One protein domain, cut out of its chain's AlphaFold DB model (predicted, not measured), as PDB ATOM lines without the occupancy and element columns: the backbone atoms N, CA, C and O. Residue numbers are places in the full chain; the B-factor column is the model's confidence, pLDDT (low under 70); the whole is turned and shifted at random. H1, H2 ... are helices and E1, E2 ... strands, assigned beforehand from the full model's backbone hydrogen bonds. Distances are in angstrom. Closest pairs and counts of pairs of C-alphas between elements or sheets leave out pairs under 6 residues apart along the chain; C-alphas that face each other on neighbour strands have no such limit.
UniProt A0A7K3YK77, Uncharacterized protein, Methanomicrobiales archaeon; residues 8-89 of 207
ATOM      1  N   GLU A   8      37.166  32.463 -22.842       50.75
ATOM      2  CA  GLU A   8      36.910  33.359 -23.961       50.75
ATOM      3  C   GLU A   8      37.853  34.559 -23.810       50.75
ATOM      4  O   GLU A   8      37.993  35.123 -22.717       50.75
ATOM      5  N   ARG A   9      38.570  34.923 -24.883       46.34
ATOM      6  CA  ARG A   9      39.304  36.194 -24.905       46.34
ATOM      7  C   ARG A   9      38.260  37.301 -24.848       46.34
ATOM      8  O   ARG A   9      37.429  37.389 -25.747       46.34
ATOM      9  N   GLY A  10      38.314  38.129 -23.808       45.69
ATOM     10  CA  GLY A  10      37.528  39.354 -23.773       45.69
ATOM     11  C   GLY A  10      37.854  40.220 -24.987       45.69
ATOM     12  O   GLY A  10      39.019  40.356 -25.350       45.69
ATOM     13  N   SER A  11      36.830  40.802 -25.604       45.69
ATOM     14  CA  SER A  11      36.949  41.733 -26.730       45.69
ATOM     15  C   SER A  11      37.573  43.087 -26.359       45.69
ATOM     16  O   SER A  11      37.749  43.927 -27.234       45.69
ATOM     17  N   GLU A  12      37.909  43.317 -25.088       46.06
ATOM     18  CA  GLU A  12      38.533  44.551 -24.610       46.06
ATOM     19  C   GLU A  12      39.994  44.293 -24.219       46.06
ATOM     20  O   GLU A  12      40.301  43.717 -23.171       46.06
ATOM     21  N   GLU A  13      40.913  44.723 -25.086       45.72
ATOM     22  CA  GLU A  13      42.324  44.865 -24.734       45.72
ATOM     23  C   GLU A  13      42.468  45.992 -23.705       45.72
ATOM     24  O   GLU A  13      42.255  47.164 -24.004       45.72
ATOM     25  N   VAL A  14      42.842  45.640 -22.473       53.72
ATOM     26  CA  VAL A  14      43.102  46.620 -21.404       53.72
ATOM     27  C   VAL A  14      44.486  47.277 -21.588       53.72
ATOM     28  O   VAL A  14      44.735  48.353 -21.050       53.72
ATOM     29  N   SER A  15      45.400  46.642 -22.344       51.84
ATOM     30  CA  SER A  15      46.752  47.113 -22.721       51.84
ATOM     31  C   SER A  15      47.473  46.040 -23.567       51.84
ATOM     32  O   SER A  15      47.176  44.858 -23.402       51.84
ATOM     33  N   GLU A  16      48.499  46.397 -24.364       55.88
ATOM     34  CA  GLU A  16      49.386  45.455 -25.102       55.88
ATOM     35  C   GLU A  16      49.997  44.329 -24.231       55.88
ATOM     36  O   GLU A  16      50.494  43.332 -24.755       55.88
ATOM     37  N   LYS A  17      49.984  44.469 -22.895       54.56
ATOM     38  CA  LYS A  17      50.559  43.499 -21.941       54.56
ATOM     39  C   LYS A  17      49.556  42.860 -20.979       54.56
ATOM     40  O   LYS A  17      49.962  42.021 -20.174       54.56
ATOM     41  N   VAL A  18      48.276  43.235 -21.014       50.41
ATOM     42  CA  VAL A  18      47.276  42.761 -20.043       50.41
ATOM     43  C   VAL A  18      46.031  42.283 -20.780       50.41
ATOM     44  O   VAL A  18      45.302  43.074 -21.368       50.41
ATOM     45  N   SER A  19      45.779  40.975 -20.715       51.81
ATOM     46  CA  SER A  19      44.564  40.355 -21.251       51.81
ATOM     47  C   SER A  19      43.629  39.950 -20.115       51.81
ATOM     48  O   SER A  19      44.053  39.343 -19.128       51.81
ATOM     49  N   LEU A  20      42.346  40.287 -20.253       56.31
ATOM     50  CA  LEU A  20      41.297  39.793 -19.367       56.31
ATOM     51  C   LEU A  20      40.883  38.389 -19.814       56.31
ATOM     52  O   LEU A  20      40.497  38.163 -20.960       56.31
ATOM     53  N   ILE A  21      40.983  37.443 -18.883       60.38
ATOM     54  CA  ILE A  21      40.562  36.060 -19.071       60.38
ATOM     55  C   ILE A  21      39.206  35.894 -18.392       60.38
ATOM     56  O   ILE A  21      39.123  35.916 -17.162       60.38
ATOM     57  N   PHE A  22      38.156  35.691 -19.184       60.19
ATOM     58  CA  PHE A  22      36.835  35.356 -18.663       60.19
ATOM     59  C   PHE A  22      36.700  33.838 -18.591       60.19
ATOM     60  O   PHE A  22      36.807  33.137 -19.595       60.19
ATOM     61  N   TYR A  23      36.512  33.322 -17.378       63.75
ATOM     62  CA  TYR A  23      36.227  31.908 -17.163       63.75
ATOM     63  C   TYR A  23      34.726  31.677 -17.268       63.75
ATOM     64  O   TYR A  23      33.954  32.386 -16.626       63.75
ATOM     65  N   THR A  24      34.324  30.631 -17.992       70.62
ATOM     66  CA  THR A  24      32.911  30.236 -18.121       70.62
ATOM     67  C   THR A  24      32.242  29.968 -16.767       70.62
ATOM     68  O   THR A  24      31.046  30.182 -16.616       70.62
ATOM     69  N   PHE A  25      33.013  29.517 -15.770       76.25
ATOM     70  CA  PHE A  25      32.508  29.220 -14.432       76.25
ATOM     71  C   PHE A  25      33.289  29.960 -13.329       76.25
ATOM     72  O   PHE A  25      34.523  30.079 -13.414       76.25
ATOM     73  N   PRO A  26      32.601  30.368 -12.242       80.50
ATOM     74  CA  PRO A  26      33.225  30.824 -11.001       80.50
ATOM     75  C   PRO A  26      34.268  29.836 -10.471       80.50
ATOM     76  O   PRO A  26      34.231  28.632 -10.751       80.50
ATOM     77  N   LYS A  27      35.227  30.342  -9.694       80.38
ATOM     78  CA  LYS A  27      36.363  29.557  -9.187       80.38
ATOM     79  C   LYS A  27      35.900  28.361  -8.349       80.38
ATOM     80  O   LYS A  27      36.469  27.280  -8.476       80.38
ATOM     81  N   GLU A  28      34.859  28.553  -7.552       81.50
ATOM     82  CA  GLU A  28      34.264  27.563  -6.657       81.50
ATOM     83  C   GLU A  28      33.724  26.372  -7.459       81.50
ATOM     84  O   GLU A  28      34.050  25.222  -7.168       81.50
ATOM     85  N   ILE A  29      32.994  26.644  -8.545       79.06
ATOM     86  CA  ILE A  29      32.458  25.615  -9.448       79.06
ATOM     87  C   ILE A  29      33.601  24.888 -10.172       79.06
ATOM     88  O   ILE A  29      33.629  23.657 -10.221       79.06
ATOM     89  N   ARG A  30      34.614  25.613 -10.669       78.38
ATOM     90  CA  ARG A  30      35.779  24.997 -11.337       78.38
ATOM     91  C   ARG A  30      36.557  24.045 -10.428       78.38
ATOM     92  O   ARG A  30      37.022  23.002 -10.895       78.38
ATOM     93  N   GLN A  31      36.675  24.374  -9.141       83.56
ATOM     94  CA  GLN A  31      37.328  23.518  -8.148       83.56
ATOM     95  C   GLN A  31      36.553  22.224  -7.869       83.56
ATOM     96  O   GLN A  31      37.178  21.226  -7.523       83.56
ATOM     97  N   GLN A  32      35.233  22.210  -8.064       81.88
ATOM     98  CA  GLN A  32      34.393  21.022  -7.876       81.88
ATOM     99  C   GLN A  32      34.332  20.130  -9.127       81.88
ATOM    100  O   GLN A  32      34.289  18.901  -9.017       81.88
ATOM    101  N   ILE A  33      34.412  20.721 -10.326       80.56
ATOM    102  CA  ILE A  33      34.380  19.983 -11.599       80.56
ATOM    103  C   ILE A  33      35.549  18.996 -11.707       80.56
ATOM    104  O   ILE A  33      35.362  17.847 -12.112       80.56
ATOM    105  N   GLN A  34      36.772  19.419 -11.377       79.06
ATOM    106  CA  GLN A  34      37.967  18.606 -11.624       79.06
ATOM    107  C   GLN A  34      38.017  17.313 -10.779       79.06
ATOM    108  O   GLN A  34      38.260  16.252 -11.364       79.06
ATOM    109  N   PRO A  35      37.741  17.335  -9.459       82.19
ATOM    110  CA  PRO A  35      37.601  16.119  -8.657       82.19
ATOM    111  C   PRO A  35      36.493  15.194  -9.168       82.19
ATOM    112  O   PRO A  35      36.705  13.985  -9.266       82.19
ATOM    113  N   CYS A  36      35.341  15.756  -9.558       81.38
ATOM    114  CA  CYS A  36      34.239  14.987 -10.133       81.38
ATOM    115  C   CYS A  36      34.698  14.254 -11.405       81.38
ATOM    116  O   CYS A  36      34.587  13.032 -11.503       81.38
ATOM    117  N   ARG A  37      35.365  14.958 -12.329       76.00
ATOM    118  CA  ARG A  37      35.959  14.339 -13.526       76.00
ATOM    119  C   ARG A  37      36.933  13.224 -13.160       76.00
ATOM    120  O   ARG A  37      36.825  12.131 -13.707       76.00
ATOM    121  N   GLN A  38      37.867  13.451 -12.240       77.62
ATOM    122  CA  GLN A  38      38.855  12.430 -11.869       77.62
ATOM    123  C   GLN A  38      38.207  11.163 -11.295       77.62
ATOM    124  O   GLN A  38      38.613  10.057 -11.663       77.62
ATOM    125  N   ARG A  39      37.164  11.318 -10.471       80.94
ATOM    126  CA  ARG A  39      36.423  10.213  -9.847       80.94
ATOM    127  C   ARG A  39      35.826   9.249 -10.873       80.94
ATOM    128  O   ARG A  39      35.949   8.038 -10.704       80.94
ATOM    129  N   TYR A  40      35.212   9.773 -11.934       78.25
ATOM    130  CA  TYR A  40      34.516   8.951 -12.931       78.25
ATOM    131  C   TYR A  40      35.391   8.581 -14.135       78.25
ATOM    132  O   TYR A  40      35.261   7.489 -14.681       78.25
ATOM    133  N   THR A  41      36.340   9.432 -14.542       70.56
ATOM    134  CA  THR A  41      37.143   9.153 -15.748       70.56
ATOM    135  C   THR A  41      38.116   7.988 -15.526       70.56
ATOM    136  O   THR A  41      38.333   7.178 -16.428       70.56
ATOM    137  N   GLY A  42      38.685   7.856 -14.321       69.44
ATOM    138  CA  GLY A  42      39.647   6.793 -14.013       69.44
ATOM    139  C   GLY A  42      39.057   5.383 -14.106       69.44
ATOM    140  O   GLY A  42      39.723   4.468 -14.586       69.44
ATOM    141  N   SER A  43      37.804   5.201 -13.684       68.06
ATOM    142  CA  SER A  43      37.113   3.910 -13.761       68.06
ATOM    143  C   SER A  43      36.710   3.576 -15.200       68.06
ATOM    144  O   SER A  43      36.943   2.456 -15.652       68.06
ATOM    145  N   ILE A  44      36.245   4.565 -15.967       70.25
ATOM    146  CA  ILE A  44      35.915   4.414 -17.393       70.25
ATOM    147  C   ILE A  44      37.166   4.091 -18.243       70.25
ATOM    148  O   ILE A  44      37.079   3.369 -19.232       70.25
ATOM    149  N   TYR A  45      38.362   4.569 -17.879       67.88
ATOM    150  CA  TYR A  45      39.604   4.186 -18.576       67.88
ATOM    151  C   TYR A  45      40.085   2.761 -18.279       67.88
ATOM    152  O   TYR A  45      40.865   2.220 -19.063       67.88
ATOM    153  N   LYS A  46      39.659   2.144 -17.171       66.31
ATOM    154  CA  LYS A  46      40.027   0.751 -16.863       66.31
ATOM    155  C   LYS A  46      39.303  -0.252 -17.761       66.31
ATOM    156  O   LYS A  46      39.854  -1.314 -18.019       66.31
ATOM    157  N   GLU A  47      38.114   0.104 -18.233       67.06
ATOM    158  CA  GLU A  47      37.225  -0.757 -19.026       67.06
ATOM    159  C   GLU A  47      37.375  -0.575 -20.534       67.06
ATOM    160  O   GLU A  47      36.649  -1.199 -21.296       67.06
ATOM    161  N   ARG A  48      38.298   0.286 -20.973       69.38
ATOM    162  CA  ARG A  48      38.490   0.600 -22.386       69.38
ATOM    163  C   ARG A  48      39.907   0.300 -22.839       69.38
ATOM    164  O   ARG A  48      40.875   0.491 -22.094       69.38
ATOM    165  N   ILE A  49      40.029  -0.099 -24.095       64.12
ATOM    166  CA  ILE A  49      41.312  -0.314 -24.759       64.12
ATOM    167  C   ILE A  49      41.598   0.911 -25.611       64.12
ATOM    168  O   ILE A  49      40.800   1.287 -26.461       64.12
ATOM    169  N   ALA A  50      42.708   1.584 -25.324       66.75
ATOM    170  CA  ALA A  50      43.088   2.785 -26.047       66.75
ATOM    171  C   ALA A  50      43.851   2.402 -27.320       66.75
ATOM    172  O   ALA A  50      44.835   1.669 -27.240       66.75
ATOM    173  N   TYR A  51      43.402   2.929 -28.455       59.69
ATOM    174  CA  TYR A  51      43.986   2.740 -29.772       59.69
ATOM    175  C   TYR A  51      44.351   4.100 -30.400       59.69
ATOM    176  O   TYR A  51      43.476   4.966 -30.477       59.69
ATOM    177  N   PRO A  52      45.598   4.319 -30.850       59.28
ATOM    178  CA  PRO A  52      46.781   3.495 -30.584       59.28
ATOM    179  C   PRO A  52      47.178   3.522 -29.087       59.28
ATOM    180  O   PRO A  52      46.799   4.452 -28.355       59.28
ATOM    181  N   PRO A  53      47.915   2.509 -28.587       60.53
ATOM    182  CA  PRO A  53      48.358   2.456 -27.196       60.53
ATOM    183  C   PRO A  53      49.312   3.614 -26.867       60.53
ATOM    184  O   PRO A  53      49.942   4.195 -27.743       60.53
ATOM    185  N   LYS A  54      49.431   3.986 -25.581       64.31
ATOM    186  CA  LYS A  54      50.395   5.024 -25.173       64.31
ATOM    187  C   LYS A  54      51.821   4.480 -25.285       64.31
ATOM    188  O   LYS A  54      52.280   3.789 -24.378       64.31
ATOM    189  N   THR A  55      52.494   4.833 -26.370       57.19
ATOM    190  CA  THR A  55      53.905   4.535 -26.655       57.19
ATOM    191  C   THR A  55      54.808   5.756 -26.456       57.19
ATOM    192  O   THR A  55      55.965   5.587 -26.088       57.19
ATOM    193  N   SER A  56      54.270   6.975 -26.588       50.19
ATOM    194  CA  SER A  56      54.982   8.251 -26.398       50.19
ATOM    195  C   SER A  56      54.090   9.346 -25.760       50.19
ATOM    196  O   SER A  56      52.903   9.126 -25.478       50.19
ATOM    197  N   ASP A  57      54.661  10.522 -25.458       47.16
ATOM    198  CA  ASP A  57      53.958  11.673 -24.851       47.16
ATOM    199  C   ASP A  57      53.152  12.532 -25.842       47.16
ATOM    200  O   ASP A  57      52.373  13.394 -25.420       47.16
ATOM    201  N   ALA A  58      53.239  12.255 -27.143       38.38
ATOM    202  CA  ALA A  58      52.368  12.871 -28.136       38.38
ATOM    203  C   ALA A  58      50.958  12.268 -28.015       38.38
ATOM    204  O   ALA A  58      50.737  11.077 -28.223       38.38
ATOM    205  N   SER A  59      49.981  13.072 -27.586       43.56
ATOM    206  CA  SER A  59      48.621  12.594 -27.326       43.56
ATOM    207  C   SER A  59      47.577  13.534 -27.900       43.56
ATOM    208  O   SER A  59      47.072  14.408 -27.207       43.56
ATOM    209  N   PHE A  60      47.185  13.301 -29.149       40.00
ATOM    210  CA  PHE A  60      45.906  13.789 -29.647       40.00
ATOM    211  C   PHE A  60      45.193  12.661 -30.405       40.00
ATOM    212  O   PHE A  60      45.785  11.987 -31.239       40.00
ATOM    213  N   SER A  61      43.934  12.422 -30.012       52.28
ATOM    214  CA  SER A  61      42.984  11.397 -30.497       52.28
ATOM    215  C   SER A  61      43.386   9.920 -30.336       52.28
ATOM    216  O   SER A  61      43.823   9.274 -31.279       52.28
ATOM    217  N   ARG A  62      43.126   9.344 -29.149       64.88
ATOM    218  CA  ARG A  62      42.981   7.884 -28.996       64.88
ATOM    219  C   ARG A  62      41.514   7.491 -29.104       64.88
ATOM    220  O   ARG A  62      40.673   8.092 -28.431       64.88
ATOM    221  N   LEU A  63      41.235   6.462 -29.891       69.19
ATOM    222  CA  LEU A  63      39.977   5.735 -29.859       69.19
ATOM    223  C   LEU A  63      39.962   4.822 -28.635       69.19
ATOM    224  O   LEU A  63      40.994   4.300 -28.215       69.19
ATOM    225  N   TYR A  64      38.793   4.662 -28.033       75.19
ATOM    226  CA  TYR A  64      38.609   3.795 -26.880       75.19
ATOM    227  C   TYR A  64      37.627   2.697 -27.249       75.19
ATOM    228  O   TYR A  64      36.456   2.976 -27.485       75.19
ATOM    229  N   LEU A  65      38.118   1.466 -27.289       78.75
ATOM    230  CA  LEU A  65      37.350   0.282 -27.641       78.75
ATOM    231  C   LEU A  65      36.753  -0.335 -26.374       78.75
ATOM    232  O   LEU A  65      37.420  -0.390 -25.336       78.75
ATOM    233  N   CYS A  66      35.512  -0.800 -26.469       80.00
ATOM    234  CA  CYS A  66      34.812  -1.541 -25.426       80.00
ATOM    235  C   CYS A  66      33.861  -2.566 -26.060       80.00
ATOM    236  O   CYS A  66      33.351  -2.329 -27.152       80.00
ATOM    237  N   ASN A  67      33.607  -3.675 -25.367       82.00
ATOM    238  CA  ASN A  67      32.546  -4.622 -25.727       82.00
ATOM    239  C   ASN A  67      31.169  -4.150 -25.212       82.00
ATOM    240  O   ASN A  67      31.077  -3.171 -24.471       82.00
ATOM    241  N   GLU A  68      30.089  -4.855 -25.565       82.19
ATOM    242  CA  GLU A  68      28.717  -4.481 -25.171       82.19
ATOM    243  C   GLU A  68      28.493  -4.484 -23.644       82.19
ATOM    244  O   GLU A  68      27.814  -3.610 -23.106       82.19
ATOM    245  N   GLN A  69      29.114  -5.408 -22.903       82.69
ATOM    246  CA  GLN A  69      29.009  -5.438 -21.436       82.69
ATOM    247  C   GLN A  69      29.705  -4.230 -20.786       82.69
ATOM    248  O   GLN A  69      29.186  -3.602 -19.857       82.69
ATOM    249  N   GLN A  70      30.889  -3.880 -21.291       82.19
ATOM    250  CA  GLN A  70      31.644  -2.701 -20.879       82.19
ATOM    251  C   GLN A  70      30.896  -1.428 -21.264       82.19
ATOM    252  O   GLN A  70      30.810  -0.521 -20.443       82.19
ATOM    253  N   LYS A  71      30.302  -1.367 -22.460       84.62
ATOM    254  CA  LYS A  71      29.463  -0.250 -22.908       84.62
ATOM    255  C   LYS A  71      28.332   0.022 -21.920       84.62
ATOM    256  O   LYS A  71      28.254   1.144 -21.432       84.62
ATOM    257  N   ALA A  72      27.558  -0.993 -21.530       85.88
ATOM    258  CA  ALA A  72      26.490  -0.834 -20.537       85.88
ATOM    259  C   ALA A  72      27.016  -0.284 -19.193       85.88
ATOM    260  O   ALA A  72      26.422   0.607 -18.582       85.88
ATOM    261  N   THR A  73      28.182  -0.764 -18.751       85.38
ATOM    262  CA  THR A  73      28.837  -0.281 -17.522       85.38
ATOM    263  C   THR A  73      29.289   1.180 -17.650       85.38
ATOM    264  O   THR A  73      29.130   1.979 -16.722       85.38
ATOM    265  N   ILE A  74      29.846   1.552 -18.804       84.31
ATOM    266  CA  ILE A  74      30.302   2.910 -19.106       84.31
ATOM    267  C   ILE A  74      29.104   3.859 -19.183       84.31
ATOM    268  O   ILE A  74      29.149   4.924 -18.571       84.31
ATOM    269  N   GLU A  75      28.029   3.470 -19.868       87.38
ATOM    270  CA  GLU A  75      26.772   4.220 -19.952       87.38
ATOM    271  C   GLU A  75      26.209   4.504 -18.557       87.38
ATOM    272  O   GLU A  75      25.954   5.660 -18.215       87.38
ATOM    273  N   GLN A  76      26.129   3.486 -17.695       87.12
ATOM    274  CA  GLN A  76      25.681   3.660 -16.312       87.12
ATOM    275  C   GLN A  76      26.570   4.642 -15.531       87.12
ATOM    276  O   GLN A  76      26.083   5.486 -14.776       87.12
ATOM    277  N   ARG A  77      27.890   4.580 -15.720       84.69
ATOM    278  CA  ARG A  77      28.830   5.505 -15.066       84.69
ATOM    279  C   ARG A  77      28.719   6.927 -15.580       84.69
ATOM    280  O   ARG A  77      28.916   7.854 -14.796       84.69
ATOM    281  N   ILE A  78      28.410   7.106 -16.858       86.00
ATOM    282  CA  ILE A  78      28.162   8.424 -17.441       86.00
ATOM    283  C   ILE A  78      26.895   9.023 -16.851       86.00
ATOM    284  O   ILE A  78      26.923  10.197 -16.512       86.00
ATOM    285  N   LEU A  79      25.841   8.231 -16.632       86.88
ATOM    286  CA  LEU A  79      24.637   8.706 -15.944       86.88
ATOM    287  C   LEU A  79      24.952   9.200 -14.525       86.88
ATOM    288  O   LEU A  79      24.509  10.278 -14.134       86.88
ATOM    289  N   TYR A  80      25.770   8.464 -13.766       87.06
ATOM    290  CA  TYR A  80      26.204   8.919 -12.440       87.06
ATOM    291  C   TYR A  80      27.094  10.163 -12.496       87.06
ATOM    292  O   TYR A  80      26.980  11.033 -11.635       87.06
ATOM    293  N   ALA A  81      27.974  10.257 -13.493       84.31
ATOM    294  CA  ALA A  81      28.806  11.435 -13.696       84.31
ATOM    295  C   ALA A  81      27.969  12.658 -14.102       84.31
ATOM    296  O   ALA A  81      28.242  13.757 -13.635       84.31
ATOM    297  N   ASP A  82      26.947  12.469 -14.938       86.19
ATOM    298  CA  ASP A  82      26.021  13.512 -15.377       86.19
ATOM    299  C   ASP A  82      25.211  14.056 -14.197       86.19
ATOM    300  O   ASP A  82      25.180  15.265 -13.987       86.19
ATOM    301  N   ALA A  83      24.653  13.172 -13.363       87.75
ATOM    302  CA  ALA A  83      23.956  13.564 -12.139       87.75
ATOM    303  C   ALA A  83      24.871  14.353 -11.185       87.75
ATOM    304  O   ALA A  83      24.520  15.450 -10.758       87.75
ATOM    305  N   ALA A  84      26.081  13.849 -10.921       86.12
ATOM    306  CA  ALA A  84      27.041  14.515 -10.038       86.12
ATOM    307  C   ALA A  84      27.539  15.864 -10.590       86.12
ATOM    308  O   ALA A  84      27.885  16.762  -9.828       86.12
ATOM    309  N   LEU A  85      27.608  16.023 -11.915       84.44
ATOM    310  CA  LEU A  85      27.939  17.303 -12.541       84.44
ATOM    311  C   LEU A  85      26.777  18.295 -12.448       84.44
ATOM    312  O   LEU A  85      27.018  19.469 -12.172       84.44
ATOM    313  N   LYS A  86      25.536  17.827 -12.606       88.06
ATOM    314  CA  LYS A  86      24.327  18.648 -12.454       88.06
ATOM    315  C   LYS A  86      24.112  19.137 -11.024       88.06
ATOM    316  O   LYS A  86      23.655  20.259 -10.843       88.06
ATOM    317  N   GLU A  87      24.504  18.348 -10.022       88.81
ATOM    318  CA  GLU A  87      24.528  18.781  -8.614       88.81
ATOM    319  C   GLU A  87      25.484  19.962  -8.375       88.81
ATOM    320  O   GLU A  87      25.230  20.798  -7.511       88.81
ATOM    321  N   ILE A  88      26.577  20.052  -9.143       85.00
ATOM    322  CA  ILE A  88      27.524  21.176  -9.074       85.00
ATOM    323  C   ILE A  88      26.945  22.402  -9.792       85.00
ATOM    324  O   ILE A  88      27.041  23.526  -9.294       85.00
ATOM    325  N   ASN A  89      26.391  22.207 -10.989       83.25
ATOM    326  CA  ASN A  89      25.729  23.251 -11.764       83.25
ATOM    327  C   ASN A  89      24.808  22.625 -12.823       83.25
ATOM    328  O   ASN A  89      25.245  21.763 -13.581       83.25
TER     329      ASN A  89
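What this domain is: This is residues 8 to 89 of the 207 residues of an uncharacterized protein of Methanomicrobiales archaeon (UniProt A0A7K3YK77). Two long helices, H1 and H2, lie side by side, antiparallel hairpin E2-E3 at one end, E1 beyond the other. The 82 printed residues include, in order, E1 H1 E2 E3 H2, mostly helix. Only just extended, close to loose, the whole spans 54 by 36 by 18 A, radius of gyration of the C-alphas 18.1 A.

Where its parts are: After E1, residues 21 to 23, find C-alpha 27 at (36.363, 29.557, -9.187): H1, residues 27 to 46, runs 30.0 A. E2, 49 to 51, and E3, 63 to 65, follow. H2, 68 to 88, runs 30.3 A to C-alpha 88 at (27.524, 21.176, -9.074).

How they stand to each other: H1 and H2 touch, opposite ways, at a shallow tilt of 10 degrees; C-alphas 44 and 74, the closest, are 6.1 A apart. E2 N 49 and E3 O 65 are within hydrogen-bond range, 2.9 A. H1 has 13 of 16 O i to N i+4 pairs within range, H2 16 of 17.

The domain as a whole: Link E2 to E3 is long; pLDDT is under 70 for 37 residues, including 8 to 23.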